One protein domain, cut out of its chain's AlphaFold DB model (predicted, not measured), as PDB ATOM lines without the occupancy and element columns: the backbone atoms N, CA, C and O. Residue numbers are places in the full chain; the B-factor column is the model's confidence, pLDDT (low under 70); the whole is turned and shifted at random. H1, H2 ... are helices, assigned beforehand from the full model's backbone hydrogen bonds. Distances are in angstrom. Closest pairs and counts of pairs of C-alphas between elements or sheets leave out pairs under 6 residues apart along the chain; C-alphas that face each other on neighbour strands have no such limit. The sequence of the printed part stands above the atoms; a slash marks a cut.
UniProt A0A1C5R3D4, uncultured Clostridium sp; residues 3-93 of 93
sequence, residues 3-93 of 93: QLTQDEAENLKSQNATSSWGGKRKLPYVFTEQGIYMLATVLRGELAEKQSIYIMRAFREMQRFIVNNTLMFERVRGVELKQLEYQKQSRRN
ATOM      1  N   GLN A   3      29.397   9.018 -50.965       84.88
ATOM      2  CA  GLN A   3      29.803  10.221 -50.253       84.88
ATOM      3  C   GLN A   3      30.371   9.831 -48.894       84.88
ATOM      4  O   GLN A   3      29.770   9.009 -48.204       84.88
ATOM      5  N   LEU A   4      31.517  10.405 -48.530       83.38
ATOM      6  CA  LEU A   4      32.091  10.192 -47.202       83.38
ATOM      7  C   LEU A   4      31.233  10.848 -46.128       83.38
ATOM      8  O   LEU A   4      30.602  11.878 -46.373       83.38
ATOM      9  N   THR A   5      31.266  10.276 -44.931       86.12
ATOM     10  CA  THR A   5      30.750  10.916 -43.720       86.12
ATOM     11  C   THR A   5      31.665  12.060 -43.275       86.12
ATOM     12  O   THR A   5      32.781  12.230 -43.776       86.12
ATOM     13  N   GLN A   6      31.185  12.890 -42.347       80.94
ATOM     14  CA  GLN A   6      31.969  14.011 -41.832       80.94
ATOM     15  C   GLN A   6      33.251  13.537 -41.135       80.94
ATOM     16  O   GLN A   6      34.321  14.053 -41.456       80.94
ATOM     17  N   ASP A   7      33.152  12.507 -40.295       82.19
ATOM     18  CA  ASP A   7      34.279  11.934 -39.551       82.19
ATOM     19  C   ASP A   7      35.355  11.364 -40.493       82.19
ATOM     20  O   ASP A   7      36.551  11.604 -40.329       82.19
ATOM     21  N   GLU A   8      34.941  10.665 -41.555       80.00
ATOM     22  CA  GLU A   8      35.860  10.129 -42.568       80.00
ATOM     23  C   GLU A   8      36.545  11.239 -43.380       80.00
ATOM     24  O   GLU A   8      37.705  11.109 -43.781       80.00
ATOM     25  N   ALA A   9      35.840  12.343 -43.631       78.94
ATOM     26  CA  ALA A   9      36.369  13.474 -44.383       78.94
ATOM     27  C   ALA A   9      37.341  14.339 -43.564       78.94
ATOM     28  O   ALA A   9      38.177  15.028 -44.156       78.94
ATOM     29  N   GLU A  10      37.254  14.324 -42.232       76.12
ATOM     30  CA  GLU A  10      38.150  15.090 -41.358       76.12
ATOM     31  C   GLU A  10      39.600  14.619 -41.457       76.12
ATOM     32  O   GLU A  10      40.492  15.452 -41.622       76.12
ATOM     33  N   ASN A  11      39.832  13.306 -41.508       68.75
ATOM     34  CA  ASN A  11      41.171  12.725 -41.684       68.75
ATOM     35  C   ASN A  11      41.790  13.004 -43.068       68.75
ATOM     36  O   ASN A  11      42.993  12.840 -43.259       68.75
ATOM     37  N   LEU A  12      40.978  13.430 -44.041       66.12
ATOM     38  CA  LEU A  12      41.405  13.762 -45.404       66.12
ATOM     39  C   LEU A  12      41.586  15.274 -45.624       66.12
ATOM     40  O   LEU A  12      41.916  15.701 -46.737       66.12
ATOM     41  N   LYS A  13      41.372  16.107 -44.596       61.78
ATOM     42  CA  LYS A  13      41.652  17.545 -44.673       61.78
ATOM     43  C   LYS A  13      43.157  17.784 -44.572       61.78
ATOM     44  O   LYS A  13      43.779  17.560 -43.541       61.78
ATOM     45  N   SER A  14      43.737  18.303 -45.650       62.00
ATOM     46  CA  SER A  14      45.105  18.821 -45.625       62.00
ATOM     47  C   SER A  14      45.172  20.059 -44.731       62.00
ATOM     48  O   SER A  14      44.459  21.031 -44.984       62.00
ATOM     49  N   GLN A  15      46.065  20.059 -43.736       62.94
ATOM     50  CA  GLN A  15      46.318  21.243 -42.903       62.94
ATOM     51  C   GLN A  15      46.688  22.477 -43.742       62.94
ATOM     52  O   GLN A  15      46.281  23.584 -43.406       62.94
ATOM     53  N   ASN A  16      47.389  22.284 -44.864       61.22
ATOM     54  CA  ASN A  16      47.938  23.382 -45.667       61.22
ATOM     55  C   ASN A  16      47.045  23.804 -46.842       61.22
ATOM     56  O   ASN A  16      47.213  24.895 -47.375       61.22
ATOM     57  N   ALA A  17      46.106  22.956 -47.272       56.81
ATOM     58  CA  ALA A  17      45.253  23.204 -48.440       56.81
ATOM     59  C   ALA A  17      43.777  23.394 -48.056       56.81
ATOM     60  O   ALA A  17      42.872  22.977 -48.785       56.81
ATOM     61  N   THR A  18      43.523  24.003 -46.896       57.78
ATOM     62  CA  THR A  18      42.167  24.357 -46.461       57.78
ATOM     63  C   THR A  18      41.931  25.845 -46.705       57.78
ATOM     64  O   THR A  18      42.731  26.682 -46.298       57.78
ATOM     65  N   SER A  19      40.848  26.189 -47.406       57.56
ATOM     66  CA  SER A  19      40.510  27.589 -47.685       57.56
ATOM     67  C   SER A  19      40.205  28.350 -46.388       57.56
ATOM     68  O   SER A  19      39.520  27.834 -45.503       57.56
ATOM     69  N   SER A  20      40.682  29.592 -46.305       57.19
ATOM     70  CA  SER A  20      40.542  30.484 -45.149       57.19
ATOM     71  C   SER A  20      39.111  30.980 -44.906       57.19
ATOM     72  O   SER A  20      38.790  31.378 -43.792       57.19
ATOM     73  N   TRP A  21      38.239  30.931 -45.921       56.56
ATOM     74  CA  TRP A  21      36.853  31.435 -45.877       56.56
ATOM     75  C   TRP A  21      35.787  30.362 -46.164       56.56
ATOM     76  O   TRP A  21      34.595  30.654 -46.296       56.56
ATOM     77  N   GLY A  22      36.186  29.094 -46.270       54.38
ATOM     78  CA  GLY A  22      35.262  28.003 -46.550       54.38
ATOM     79  C   GLY A  22      35.984  26.734 -46.963       54.38
ATOM     80  O   GLY A  22      36.472  26.629 -48.089       54.38
ATOM     81  N   GLY A  23      36.008  25.745 -46.074       64.94
ATOM     82  CA  GLY A  23      36.349  24.375 -46.450       64.94
ATOM     83  C   GLY A  23      35.409  23.838 -47.538       64.94
ATOM     84  O   GLY A  23      34.453  24.503 -47.952       64.94
ATOM     85  N   LYS A  24      35.644  22.603 -48.003       60.41
ATOM     86  CA  LYS A  24      34.681  21.900 -48.866       60.41
ATOM     87  C   LYS A  24      33.300  21.928 -48.191       60.41
ATOM     88  O   LYS A  24      33.073  21.208 -47.228       60.41
ATOM     89  N   ARG A  25      32.379  22.762 -48.699       65.44
ATOM     90  CA  ARG A  25      31.000  22.892 -48.181       65.44
ATOM     91  C   ARG A  25      30.163  21.629 -48.394       65.44
ATOM     92  O   ARG A  25      29.083  21.510 -47.832       65.44
ATOM     93  N   LYS A  26      30.646  20.710 -49.234       66.31
ATOM     94  CA  LYS A  26      30.025  19.418 -49.524       66.31
ATOM     95  C   LYS A  26      31.028  18.309 -49.249       66.31
ATOM     96  O   LYS A  26      32.194  18.425 -49.636       66.31
ATOM     97  N   LEU A  27      30.556  17.241 -48.613       80.50
ATOM     98  CA  LEU A  27      31.362  16.056 -48.349       80.50
ATOM     99  C   LEU A  27      31.864  15.471 -49.679       80.50
ATOM    100  O   LEU A  27      31.096  15.421 -50.649       80.50
ATOM    101  N   PRO A  28      33.150  15.092 -49.763       78.38
ATOM    102  CA  PRO A  28      33.728  14.578 -50.993       78.38
ATOM    103  C   PRO A  28      33.091  13.238 -51.377       78.38
ATOM    104  O   PRO A  28      32.803  12.398 -50.524       78.38
ATOM    105  N   TYR A  29      32.914  13.036 -52.681       81.75
ATOM    106  CA  TYR A  29      32.577  11.729 -53.228       81.75
ATOM    107  C   TYR A  29      33.851  10.965 -53.549       81.75
ATOM    108  O   TYR A  29      34.784  11.514 -54.139       81.75
ATOM    109  N   VAL A  30      33.854   9.688 -53.195       80.38
ATOM    110  CA  VAL A  30      34.939   8.765 -53.510       80.38
ATOM    111  C   VAL A  30      34.494   7.766 -54.568       80.38
ATOM    112  O   VAL A  30      33.317   7.386 -54.676       80.38
ATOM    113  N   PHE A  31      35.450   7.370 -55.403       75.94
ATOM    114  CA  PHE A  31      35.220   6.389 -56.448       75.94
ATOM    115  C   PHE A  31      35.104   4.993 -55.840       75.94
ATOM    116  O   PHE A  31      35.892   4.593 -54.992       75.94
ATOM    117  N   THR A  32      34.088   4.262 -56.293       78.19
ATOM    118  CA  THR A  32      33.987   2.814 -56.081       78.19
ATOM    119  C   THR A  32      34.852   2.109 -57.125       78.19
ATOM    120  O   THR A  32      35.400   2.771 -58.007       78.19
ATOM    121  N   GLU A  33      34.949   0.783 -57.073       73.31
ATOM    122  CA  GLU A  33      35.768  -0.013 -58.002       73.31
ATOM    123  C   GLU A  33      35.595   0.417 -59.474       73.31
ATOM    124  O   GLU A  33      36.564   0.710 -60.170       73.31
ATOM    125  N   GLN A  34      34.344   0.586 -59.913       75.38
ATOM    126  CA  GLN A  34      34.010   0.996 -61.278       75.38
ATOM    127  C   GLN A  34      34.482   2.415 -61.623       75.38
ATOM    128  O   GLN A  34      34.838   2.705 -62.761       75.38
ATOM    129  N   GLY A  35      34.531   3.299 -60.628       77.31
ATOM    130  CA  GLY A  35      35.023   4.662 -60.792       77.31
ATOM    131  C   GLY A  35      36.543   4.746 -60.938       77.31
ATOM    132  O   GLY A  35      37.035   5.617 -61.650       77.31
ATOM    133  N   ILE A  36      37.291   3.819 -60.328       75.38
ATOM    134  CA  ILE A  36      38.748   3.719 -60.509       75.38
ATOM    135  C   ILE A  36      39.070   3.289 -61.945       75.38
ATOM    136  O   ILE A  36      39.984   3.848 -62.553       75.38
ATOM    137  N   TYR A  37      38.286   2.367 -62.521       76.06
ATOM    138  CA  TYR A  37      38.425   1.999 -63.935       76.06
ATOM    139  C   TYR A  37      38.266   3.220 -64.851       76.06
ATOM    140  O   TYR A  37      39.071   3.408 -65.757       76.06
ATOM    141  N   MET A  38      37.295   4.099 -64.580       73.31
ATOM    142  CA  MET A  38      37.115   5.329 -65.360       73.31
ATOM    143  C   MET A  38      38.298   6.295 -65.223       73.31
ATOM    144  O   MET A  38      38.751   6.842 -66.225       73.31
ATOM    145  N   LEU A  39      38.847   6.484 -64.019       72.12
ATOM    146  CA  LEU A  39      40.021   7.348 -63.827       72.12
ATOM    147  C   LEU A  39      41.249   6.848 -64.592       72.12
ATOM    148  O   LEU A  39      41.978   7.650 -65.176       72.12
ATOM    149  N   ALA A  40      41.444   5.531 -64.635       73.50
ATOM    150  CA  ALA A  40      42.531   4.915 -65.385       73.50
ATOM    151  C   ALA A  40      42.455   5.207 -66.891       73.50
ATOM    152  O   ALA A  40      43.489   5.297 -67.538       73.50
ATOM    153  N   THR A  41      41.250   5.402 -67.445       73.38
ATOM    154  CA  THR A  41      41.089   5.775 -68.866       73.38
ATOM    155  C   THR A  41      41.456   7.232 -69.160       73.38
ATOM    156  O   THR A  41      41.781   7.571 -70.297       73.38
ATOM    157  N   VAL A  42      41.404   8.104 -68.149       79.56
ATOM    158  CA  VAL A  42      41.716   9.536 -68.282       79.56
ATOM    159  C   VAL A  42      43.210   9.794 -68.084       79.56
ATOM    160  O   VAL A  42      43.785  10.672 -68.728       79.56
ATOM    161  N   LEU A  43      43.849   9.025 -67.205       76.88
ATOM    162  CA  LEU A  43      45.281   9.104 -66.945       76.88
ATOM    163  C   LEU A  43      46.082   8.542 -68.130       76.88
ATOM    164  O   LEU A  43      45.900   7.398 -68.532       76.88
ATOM    165  N   ARG A  44      46.999   9.346 -68.680       75.81
ATOM    166  CA  ARG A  44      47.865   8.963 -69.806       75.81
ATOM    167  C   ARG A  44      49.319   8.855 -69.352       75.81
ATOM    168  O   ARG A  44      49.816   9.751 -68.676       75.81
ATOM    169  N   GLY A  45      49.996   7.777 -69.748       86.06
ATOM    170  CA  GLY A  45      51.422   7.538 -69.496       86.06
ATOM    171  C   GLY A  45      51.699   6.150 -68.915       86.06
ATOM    172  O   GLY A  45      50.901   5.627 -68.142       86.06
ATOM    173  N   GLU A  46      52.854   5.569 -69.253       86.69
ATOM    174  CA  GLU A  46      53.203   4.183 -68.889       86.69
ATOM    175  C   GLU A  46      53.175   3.920 -67.376       86.69
ATOM    176  O   GLU A  46      52.750   2.857 -66.921       86.69
ATOM    177  N   LEU A  47      53.625   4.892 -66.574       87.94
ATOM    178  CA  LEU A  47      53.584   4.785 -65.117       87.94
ATOM    179  C   LEU A  47      52.140   4.788 -64.608       87.94
ATOM    180  O   LEU A  47      51.787   3.974 -63.760       87.94
ATOM    181  N   ALA A  48      51.301   5.681 -65.132       85.12
ATOM    182  CA  ALA A  48      49.923   5.819 -64.684       85.12
ATOM    183  C   ALA A  48      49.076   4.590 -65.053       85.12
ATOM    184  O   ALA A  48      48.252   4.153 -64.250       85.12
ATOM    185  N   GLU A  49      49.332   3.982 -66.211       84.06
ATOM    186  CA  GLU A  49      48.701   2.730 -66.635       84.06
ATOM    187  C   GLU A  49      49.056   1.573 -65.684       84.06
ATOM    188  O   GLU A  49      48.167   0.918 -65.130       84.06
ATOM    189  N   LYS A  50      50.352   1.378 -65.399       87.94
ATOM    190  CA  LYS A  50      50.829   0.337 -64.469       87.94
ATOM    191  C   LYS A  50      50.258   0.517 -63.061       87.94
ATOM    192  O   LYS A  50      49.791  -0.452 -62.459       87.94
ATOM    193  N   GLN A  51      50.271   1.747 -62.549       86.75
ATOM    194  CA  GLN A  51      49.729   2.066 -61.224       86.75
ATOM    195  C   GLN A  51      48.220   1.826 -61.164       86.75
ATOM    196  O   GLN A  51      47.729   1.232 -60.208       86.75
ATOM    197  N   SER A  52      47.483   2.203 -62.209       84.00
ATOM    198  CA  SER A  52      46.037   1.986 -62.267       84.00
ATOM    199  C   SER A  52      45.680   0.499 -62.200       84.00
ATOM    200  O   SER A  52      44.826   0.112 -61.405       84.00
ATOM    201  N   ILE A  53      46.387  -0.356 -62.950       86.12
ATOM    202  CA  ILE A  53      46.205  -1.816 -62.896       86.12
ATOM    203  C   ILE A  53      46.501  -2.359 -61.491       86.12
ATOM    204  O   ILE A  53      45.764  -3.210 -60.987       86.12
ATOM    205  N   TYR A  54      47.570  -1.881 -60.851       89.12
ATOM    206  CA  TYR A  54      47.934  -2.305 -59.500       89.12
ATOM    207  C   TYR A  54      46.851  -1.948 -58.476       89.12
ATOM    208  O   TYR A  54      46.422  -2.813 -57.711       89.12
ATOM    209  N   ILE A  55      46.352  -0.708 -58.516       86.06
ATOM    210  CA  ILE A  55      45.270  -0.243 -57.640       86.06
ATOM    211  C   ILE A  55      44.033  -1.131 -57.824       86.06
ATOM    212  O   ILE A  55      43.489  -1.632 -56.842       86.06
ATOM    213  N   MET A  56      43.621  -1.402 -59.066       84.88
ATOM    214  CA  MET A  56      42.465  -2.267 -59.342       84.88
ATOM    215  C   MET A  56      42.636  -3.676 -58.760       84.88
ATOM    216  O   MET A  56      41.702  -4.222 -58.170       84.88
ATOM    217  N   ARG A  57      43.828  -4.272 -58.899       89.31
ATOM    218  CA  ARG A  57      44.132  -5.594 -58.329       89.31
ATOM    219  C   ARG A  57      44.046  -5.574 -56.806       89.31
ATOM    220  O   ARG A  57      43.398  -6.447 -56.240       89.31
ATOM    221  N   ALA A  58      44.632  -4.568 -56.160       89.81
ATOM    222  CA  ALA A  58      44.596  -4.430 -54.708       89.81
ATOM    223  C   ALA A  58      43.157  -4.319 -54.175       89.81
ATOM    224  O   ALA A  58      42.792  -5.031 -53.240       89.81
ATOM    225  N   PHE A  59      42.316  -3.498 -54.812       85.00
ATOM    226  CA  PHE A  59      40.904  -3.370 -54.441       85.00
ATOM    227  C   PHE A  59      40.138  -4.685 -54.602       85.00
ATOM    228  O   PHE A  59      39.383  -5.073 -53.709       85.00
ATOM    229  N   ARG A  60      40.364  -5.401 -55.707       86.88
ATOM    230  CA  ARG A  60      39.709  -6.686 -55.959       86.88
ATOM    231  C   ARG A  60      40.107  -7.749 -54.935       86.88
ATOM    232  O   ARG A  60      39.245  -8.484 -54.458       86.88
ATOM    233  N   GLU A  61      41.390  -7.832 -54.585       91.19
ATOM    234  CA  GLU A  61      41.861  -8.768 -53.558       91.19
ATOM    235  C   GLU A  61      41.329  -8.411 -52.170       91.19
ATOM    236  O   GLU A  61      40.868  -9.295 -51.451       91.19
ATOM    237  N   MET A  62      41.291  -7.124 -51.816       89.38
ATOM    238  CA  MET A  62      40.680  -6.670 -50.566       89.38
ATOM    239  C   MET A  62      39.198  -7.064 -50.493       89.38
ATOM    240  O   MET A  62      38.748  -7.600 -49.482       89.38
ATOM    241  N   GLN A  63      38.441  -6.864 -51.573       88.06
ATOM    242  CA  GLN A  63      37.033  -7.247 -51.618       88.06
ATOM    243  C   GLN A  63      36.852  -8.764 -51.485       88.06
ATOM    244  O   GLN A  63      36.025  -9.215 -50.693       88.06
ATOM    245  N   ARG A  64      37.647  -9.562 -52.211       91.19
ATOM    246  CA  ARG A  64      37.635 -11.027 -52.083       91.19
ATOM    247  C   ARG A  64      37.951 -11.475 -50.665       91.19
ATOM    248  O   ARG A  64      37.263 -12.343 -50.138       91.19
ATOM    249  N   PHE A  65      38.959 -10.874 -50.042       92.31
ATOM    250  CA  PHE A  65      39.327 -11.162 -48.665       92.31
ATOM    251  C   PHE A  65      38.163 -10.893 -47.704       92.31
ATOM    252  O   PHE A  65      37.870 -11.736 -46.858       92.31
ATOM    253  N   ILE A  66      37.460  -9.767 -47.863       88.75
ATOM    254  CA  ILE A  66      36.295  -9.429 -47.034       88.75
ATOM    255  C   ILE A  66      35.173 -10.456 -47.215       88.75
ATOM    256  O   ILE A  66      34.652 -10.985 -46.233       88.75
ATOM    257  N   VAL A  67      34.830 -10.779 -48.464       90.44
ATOM    258  CA  VAL A  67      33.758 -11.735 -48.780       90.44
ATOM    259  C   VAL A  67      34.091 -13.128 -48.242       90.44
ATOM    260  O   VAL A  67      33.282 -13.725 -47.536       90.44
ATOM    261  N   ASN A  68      35.310 -13.619 -48.476       91.75
ATOM    262  CA  ASN A  68      35.733 -14.948 -48.029       91.75
ATOM    263  C   ASN A  68      35.769 -15.082 -46.499       91.75
ATOM    264  O   ASN A  68      35.549 -16.170 -45.972       91.75
ATOM    265  N   ASN A  69      36.021 -13.986 -45.779       91.38
ATOM    266  CA  ASN A  69      36.115 -13.983 -44.320       91.38
ATOM    267  C   ASN A  69      34.869 -13.405 -43.630       91.38
ATOM    268  O   ASN A  69      34.894 -13.196 -42.418       91.38
ATOM    269  N   THR A  70      33.765 -13.180 -44.355       91.19
ATOM    270  CA  THR A  70      32.547 -12.546 -43.807       91.19
ATOM    271  C   THR A  70      32.043 -13.261 -42.550       91.19
ATOM    272  O   THR A  70      31.836 -12.621 -41.523       91.19
ATOM    273  N   LEU A  71      31.966 -14.597 -42.578       88.75
ATOM    274  CA  LEU A  71      31.540 -15.398 -41.424       88.75
ATOM    275  C   LEU A  71      32.478 -15.250 -40.213       88.75
ATOM    276  O   LEU A  71      32.025 -15.229 -39.068       88.75
ATOM    277  N   MET A  72      33.790 -15.149 -40.446       90.25
ATOM    278  CA  MET A  72      34.755 -14.930 -39.365       90.25
ATOM    279  C   MET A  72      34.591 -13.536 -38.762       90.25
ATOM    280  O   MET A  72      34.564 -13.406 -37.541       90.25
ATOM    281  N   PHE A  73      34.393 -12.508 -39.592       88.81
ATOM    282  CA  PHE A  73      34.143 -11.150 -39.109       88.81
ATOM    283  C   PHE A  73      32.851 -11.034 -38.297       88.81
ATOM    284  O   PHE A  73      32.829 -10.306 -37.305       88.81
ATOM    285  N   GLU A  74      31.793 -11.756 -38.668       89.50
ATOM    286  CA  GLU A  74      30.554 -11.798 -37.883       89.50
ATOM    287  C   GLU A  74      30.758 -12.453 -36.515       89.50
ATOM    288  O   GLU A  74      30.304 -11.924 -35.498       89.50
ATOM    289  N   ARG A  75      31.498 -13.568 -36.460       89.00
ATOM    290  CA  ARG A  75      31.831 -14.236 -35.193       89.00
ATOM    291  C   ARG A  75      32.666 -13.345 -34.279       89.00
ATOM    292  O   ARG A  75      32.355 -13.252 -33.094       89.00
ATOM    293  N   VAL A  76      33.687 -12.682 -34.822       91.69
ATOM    294  CA  VAL A  76      34.537 -11.746 -34.069       91.69
ATOM    295  C   VAL A  76      33.698 -10.603 -33.502       91.69
ATOM    296  O   VAL A  76      33.737 -10.377 -32.295       91.69
ATOM    297  N   ARG A  77      32.843  -9.972 -34.321       89.75
ATOM    298  CA  ARG A  77      31.913  -8.933 -33.846       89.75
ATOM    299  C   ARG A  77      31.003  -9.430 -32.725       89.75
ATOM    300  O   ARG A  77      30.792  -8.725 -31.743       89.75
ATOM    301  N   GLY A  78      30.476 -10.648 -32.847       89.56
ATOM    302  CA  GLY A  78      29.639 -11.252 -31.809       89.56
ATOM    303  C   GLY A  78      30.372 -11.443 -30.476       89.56
ATOM    304  O   GLY A  78      29.778 -11.253 -29.414       89.56
ATOM    305  N   VAL A  79      31.660 -11.791 -30.511       92.06
ATOM    306  CA  VAL A  79      32.497 -11.914 -29.307       92.06
ATOM    307  C   VAL A  79      32.806 -10.541 -28.703       92.06
ATOM    308  O   VAL A  79      32.650 -10.375 -27.493       92.06
ATOM    309  N   GLU A  80      33.176  -9.553 -29.520       89.81
ATOM    310  CA  GLU A  80      33.437  -8.177 -29.071       89.81
ATOM    311  C   GLU A  80      32.214  -7.554 -28.385       89.81
ATOM    312  O   GLU A  80      32.337  -6.957 -27.315       89.81
ATOM    313  N   LEU A  81      31.014  -7.753 -28.945       91.31
ATOM    314  CA  LEU A  81      29.765  -7.267 -28.349       91.31
ATOM    315  C   LEU A  81      29.519  -7.869 -26.964       91.31
ATOM    316  O   LEU A  81      29.248  -7.129 -26.018       91.31
ATOM    317  N   LYS A  82      29.693  -9.189 -26.814       89.06
ATOM    318  CA  LYS A  82      29.562  -9.854 -25.510       89.06
ATOM    319  C   LYS A  82      30.573  -9.313 -24.499       89.06
ATOM    320  O   LYS A  82      30.216  -9.064 -23.352       89.06
ATOM    321  N   GLN A  83      31.824  -9.090 -24.903       89.88
ATOM    322  CA  GLN A  83      32.845  -8.519 -24.016       89.88
ATOM    323  C   GLN A  83      32.499  -7.093 -23.569       89.88
ATOM    324  O   GLN A  83      32.661  -6.764 -22.392       89.88
ATOM    325  N   LEU A  84      31.980  -6.260 -24.475       90.62
ATOM    326  CA  LEU A  84      31.516  -4.912 -24.145       90.62
ATOM    327  C   LEU A  84      30.335  -4.939 -23.163       90.62
ATOM    328  O   LEU A  84      30.279  -4.110 -22.252       90.62
ATOM    329  N   GLU A  85      29.407  -5.886 -23.309       90.38
ATOM    330  CA  GLU A  85      28.298  -6.085 -22.368       90.38
ATOM    331  C   GLU A  85      28.790  -6.513 -20.981       90.38
ATOM    332  O   GLU A  85      28.396  -5.900 -19.984       90.38
ATOM    333  N   TYR A  86      29.709  -7.482 -20.911       87.56
ATOM    334  CA  TYR A  86      30.322  -7.909 -19.651       87.56
ATOM    335  C   TYR A  86      31.069  -6.765 -18.952       87.56
ATOM    336  O   TYR A  86      30.909  -6.574 -17.747       87.56
ATOM    337  N   GLN A  87      31.832  -5.948 -19.687       85.69
ATOM    338  CA  GLN A  87      32.507  -4.779 -19.111       85.69
ATOM    339  C   GLN A  87      31.516  -3.729 -18.593       85.69
ATOM    340  O   GLN A  87      31.749  -3.130 -17.542       85.69
ATOM    341  N   LYS A  88      30.397  -3.502 -19.293       86.38
ATOM    342  CA  LYS A  88      29.347  -2.578 -18.833       86.38
ATOM    343  C   LYS A  88      28.648  -3.078 -17.570       86.38
ATOM    344  O   LYS A  88      28.373  -2.264 -16.694       86.38
ATOM    345  N   GLN A  89      28.372  -4.380 -17.464       81.12
ATOM    346  CA  GLN A  89      27.787  -4.980 -16.258       81.12
ATOM    347  C   GLN A  89      28.764  -4.939 -15.079       81.12
ATOM    348  O   GLN A  89      28.383  -4.513 -13.996       81.12
ATOM    349  N   SER A  90      30.037  -5.275 -15.304       76.31
ATOM    350  CA  SER A  90      31.073  -5.219 -14.266       76.31
ATOM    351  C   SER A  90      31.383  -3.803 -13.771       76.31
ATOM    352  O   SER A  90      31.888  -3.672 -12.668       76.31
ATOM    353  N   ARG A  91      31.127  -2.754 -14.568       69.75
ATOM    354  CA  ARG A  91      31.282  -1.345 -14.149       69.75
ATOM    355  C   ARG A  91      30.052  -0.767 -13.438       69.75
ATOM    356  O   ARG A  91      30.135   0.352 -12.943       69.75
ATOM    357  N   ARG A  92      28.904  -1.455 -13.469       64.44
ATOM    358  CA  ARG A  92      27.663  -1.022 -12.795       64.44
ATOM    359  C   ARG A  92      27.501  -1.587 -11.381       64.44
ATOM    360  O   ARG A  92      26.665  -1.059 -10.656       64.44
ATOM    361  N   ASN A  93      28.261  -2.622 -11.030       45.59
ATOM    362  CA  ASN A  93      28.361  -3.184  -9.681       45.59
ATOM    363  C   ASN A  93      29.596  -2.625  -8.975       45.59
ATOM    364  O   ASN A  93      29.544  -2.515  -7.734       45.59
TER     365      ASN A  93
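Overview. This is residues 3 to 93 of the 93 residues of a protein of uncultured Clostridium sp (UniProt A0A1C5R3D4). Two helices folded back side by side, H2 and the longer H3, form a hairpin, and at the far end of H3 the chain turns a corner into H4, a long straight arm. Residues 64 to 93, of which 64 to 68 belong to H3 and 70 to 90 to H4, stick out free of the rest, while a long loop, residues 11 to 32, leads from the short helix H1, which is apart from the other three helices, to the first residue of H2, and residues 14 to 22 of that loop also stick out. The printed part has 91 residues with four named helices, in the order H1, H2, H3, H4, and no named strand; the class is all helix. It is extended, with a radius of gyration of the C-alphas of 20.3 A, and flat, spanning 63 by 43 by 18 A.

Along the chain. The first element, H1, is residues 6 to 10, from C-alpha 6 at (31.969, 14.011, -41.832). Residues 11 to 32 hold no named element. H2 is residues 33 to 42 and measures 15.2 A from first to last C-alpha. H3, residues 46 to 68, is the longest helix and measures 33.3 A, beginning at C-alpha 46 at (53.203, 4.183, -68.889). H4, residues 70 to 90, measures 30.5 A and ends at C-alpha 90 at (31.073, -5.219, -14.266).

Arrangement. H1 touches no helix; it is apart from H2, H3 and H4. H2 and H3 touch, with 9 pairs of C-alphas within 8 A, and the closest are those of Ala 40 and Ser 52, 5.5 A apart. Their lines stand at a shallow tilt of 4 degrees, and they run opposite ways as a helical hairpin, with centres 11.6 A apart. H3 and H4 meet only through their link, and H2 and H4 are apart. In H1, H3 and H4 every O i to N i+4 pair is within hydrogen-bond range; in H2 it is 5 of 6.

Size, cuts and confidence. The C-alphas of Gly 45 and Asn 93, the two farthest apart, are 65.0 A apart, and those of Gln 3 and Asn 93 are 42.8 A apart. Without the stretches that stand free, the body has 52 residues and spans 35 by 25 by 17 A. The printed part has no cut and ends at residue 93, the chain's last. The links from H2 to H3 and from H3 to H4 are tight, and the link from H1 to H2 is long, with 22 residues. The mean pLDDT of the printed part is 79.7, and the model's confidence is low, under 70, at residues 11 to 26 and 91 to 93.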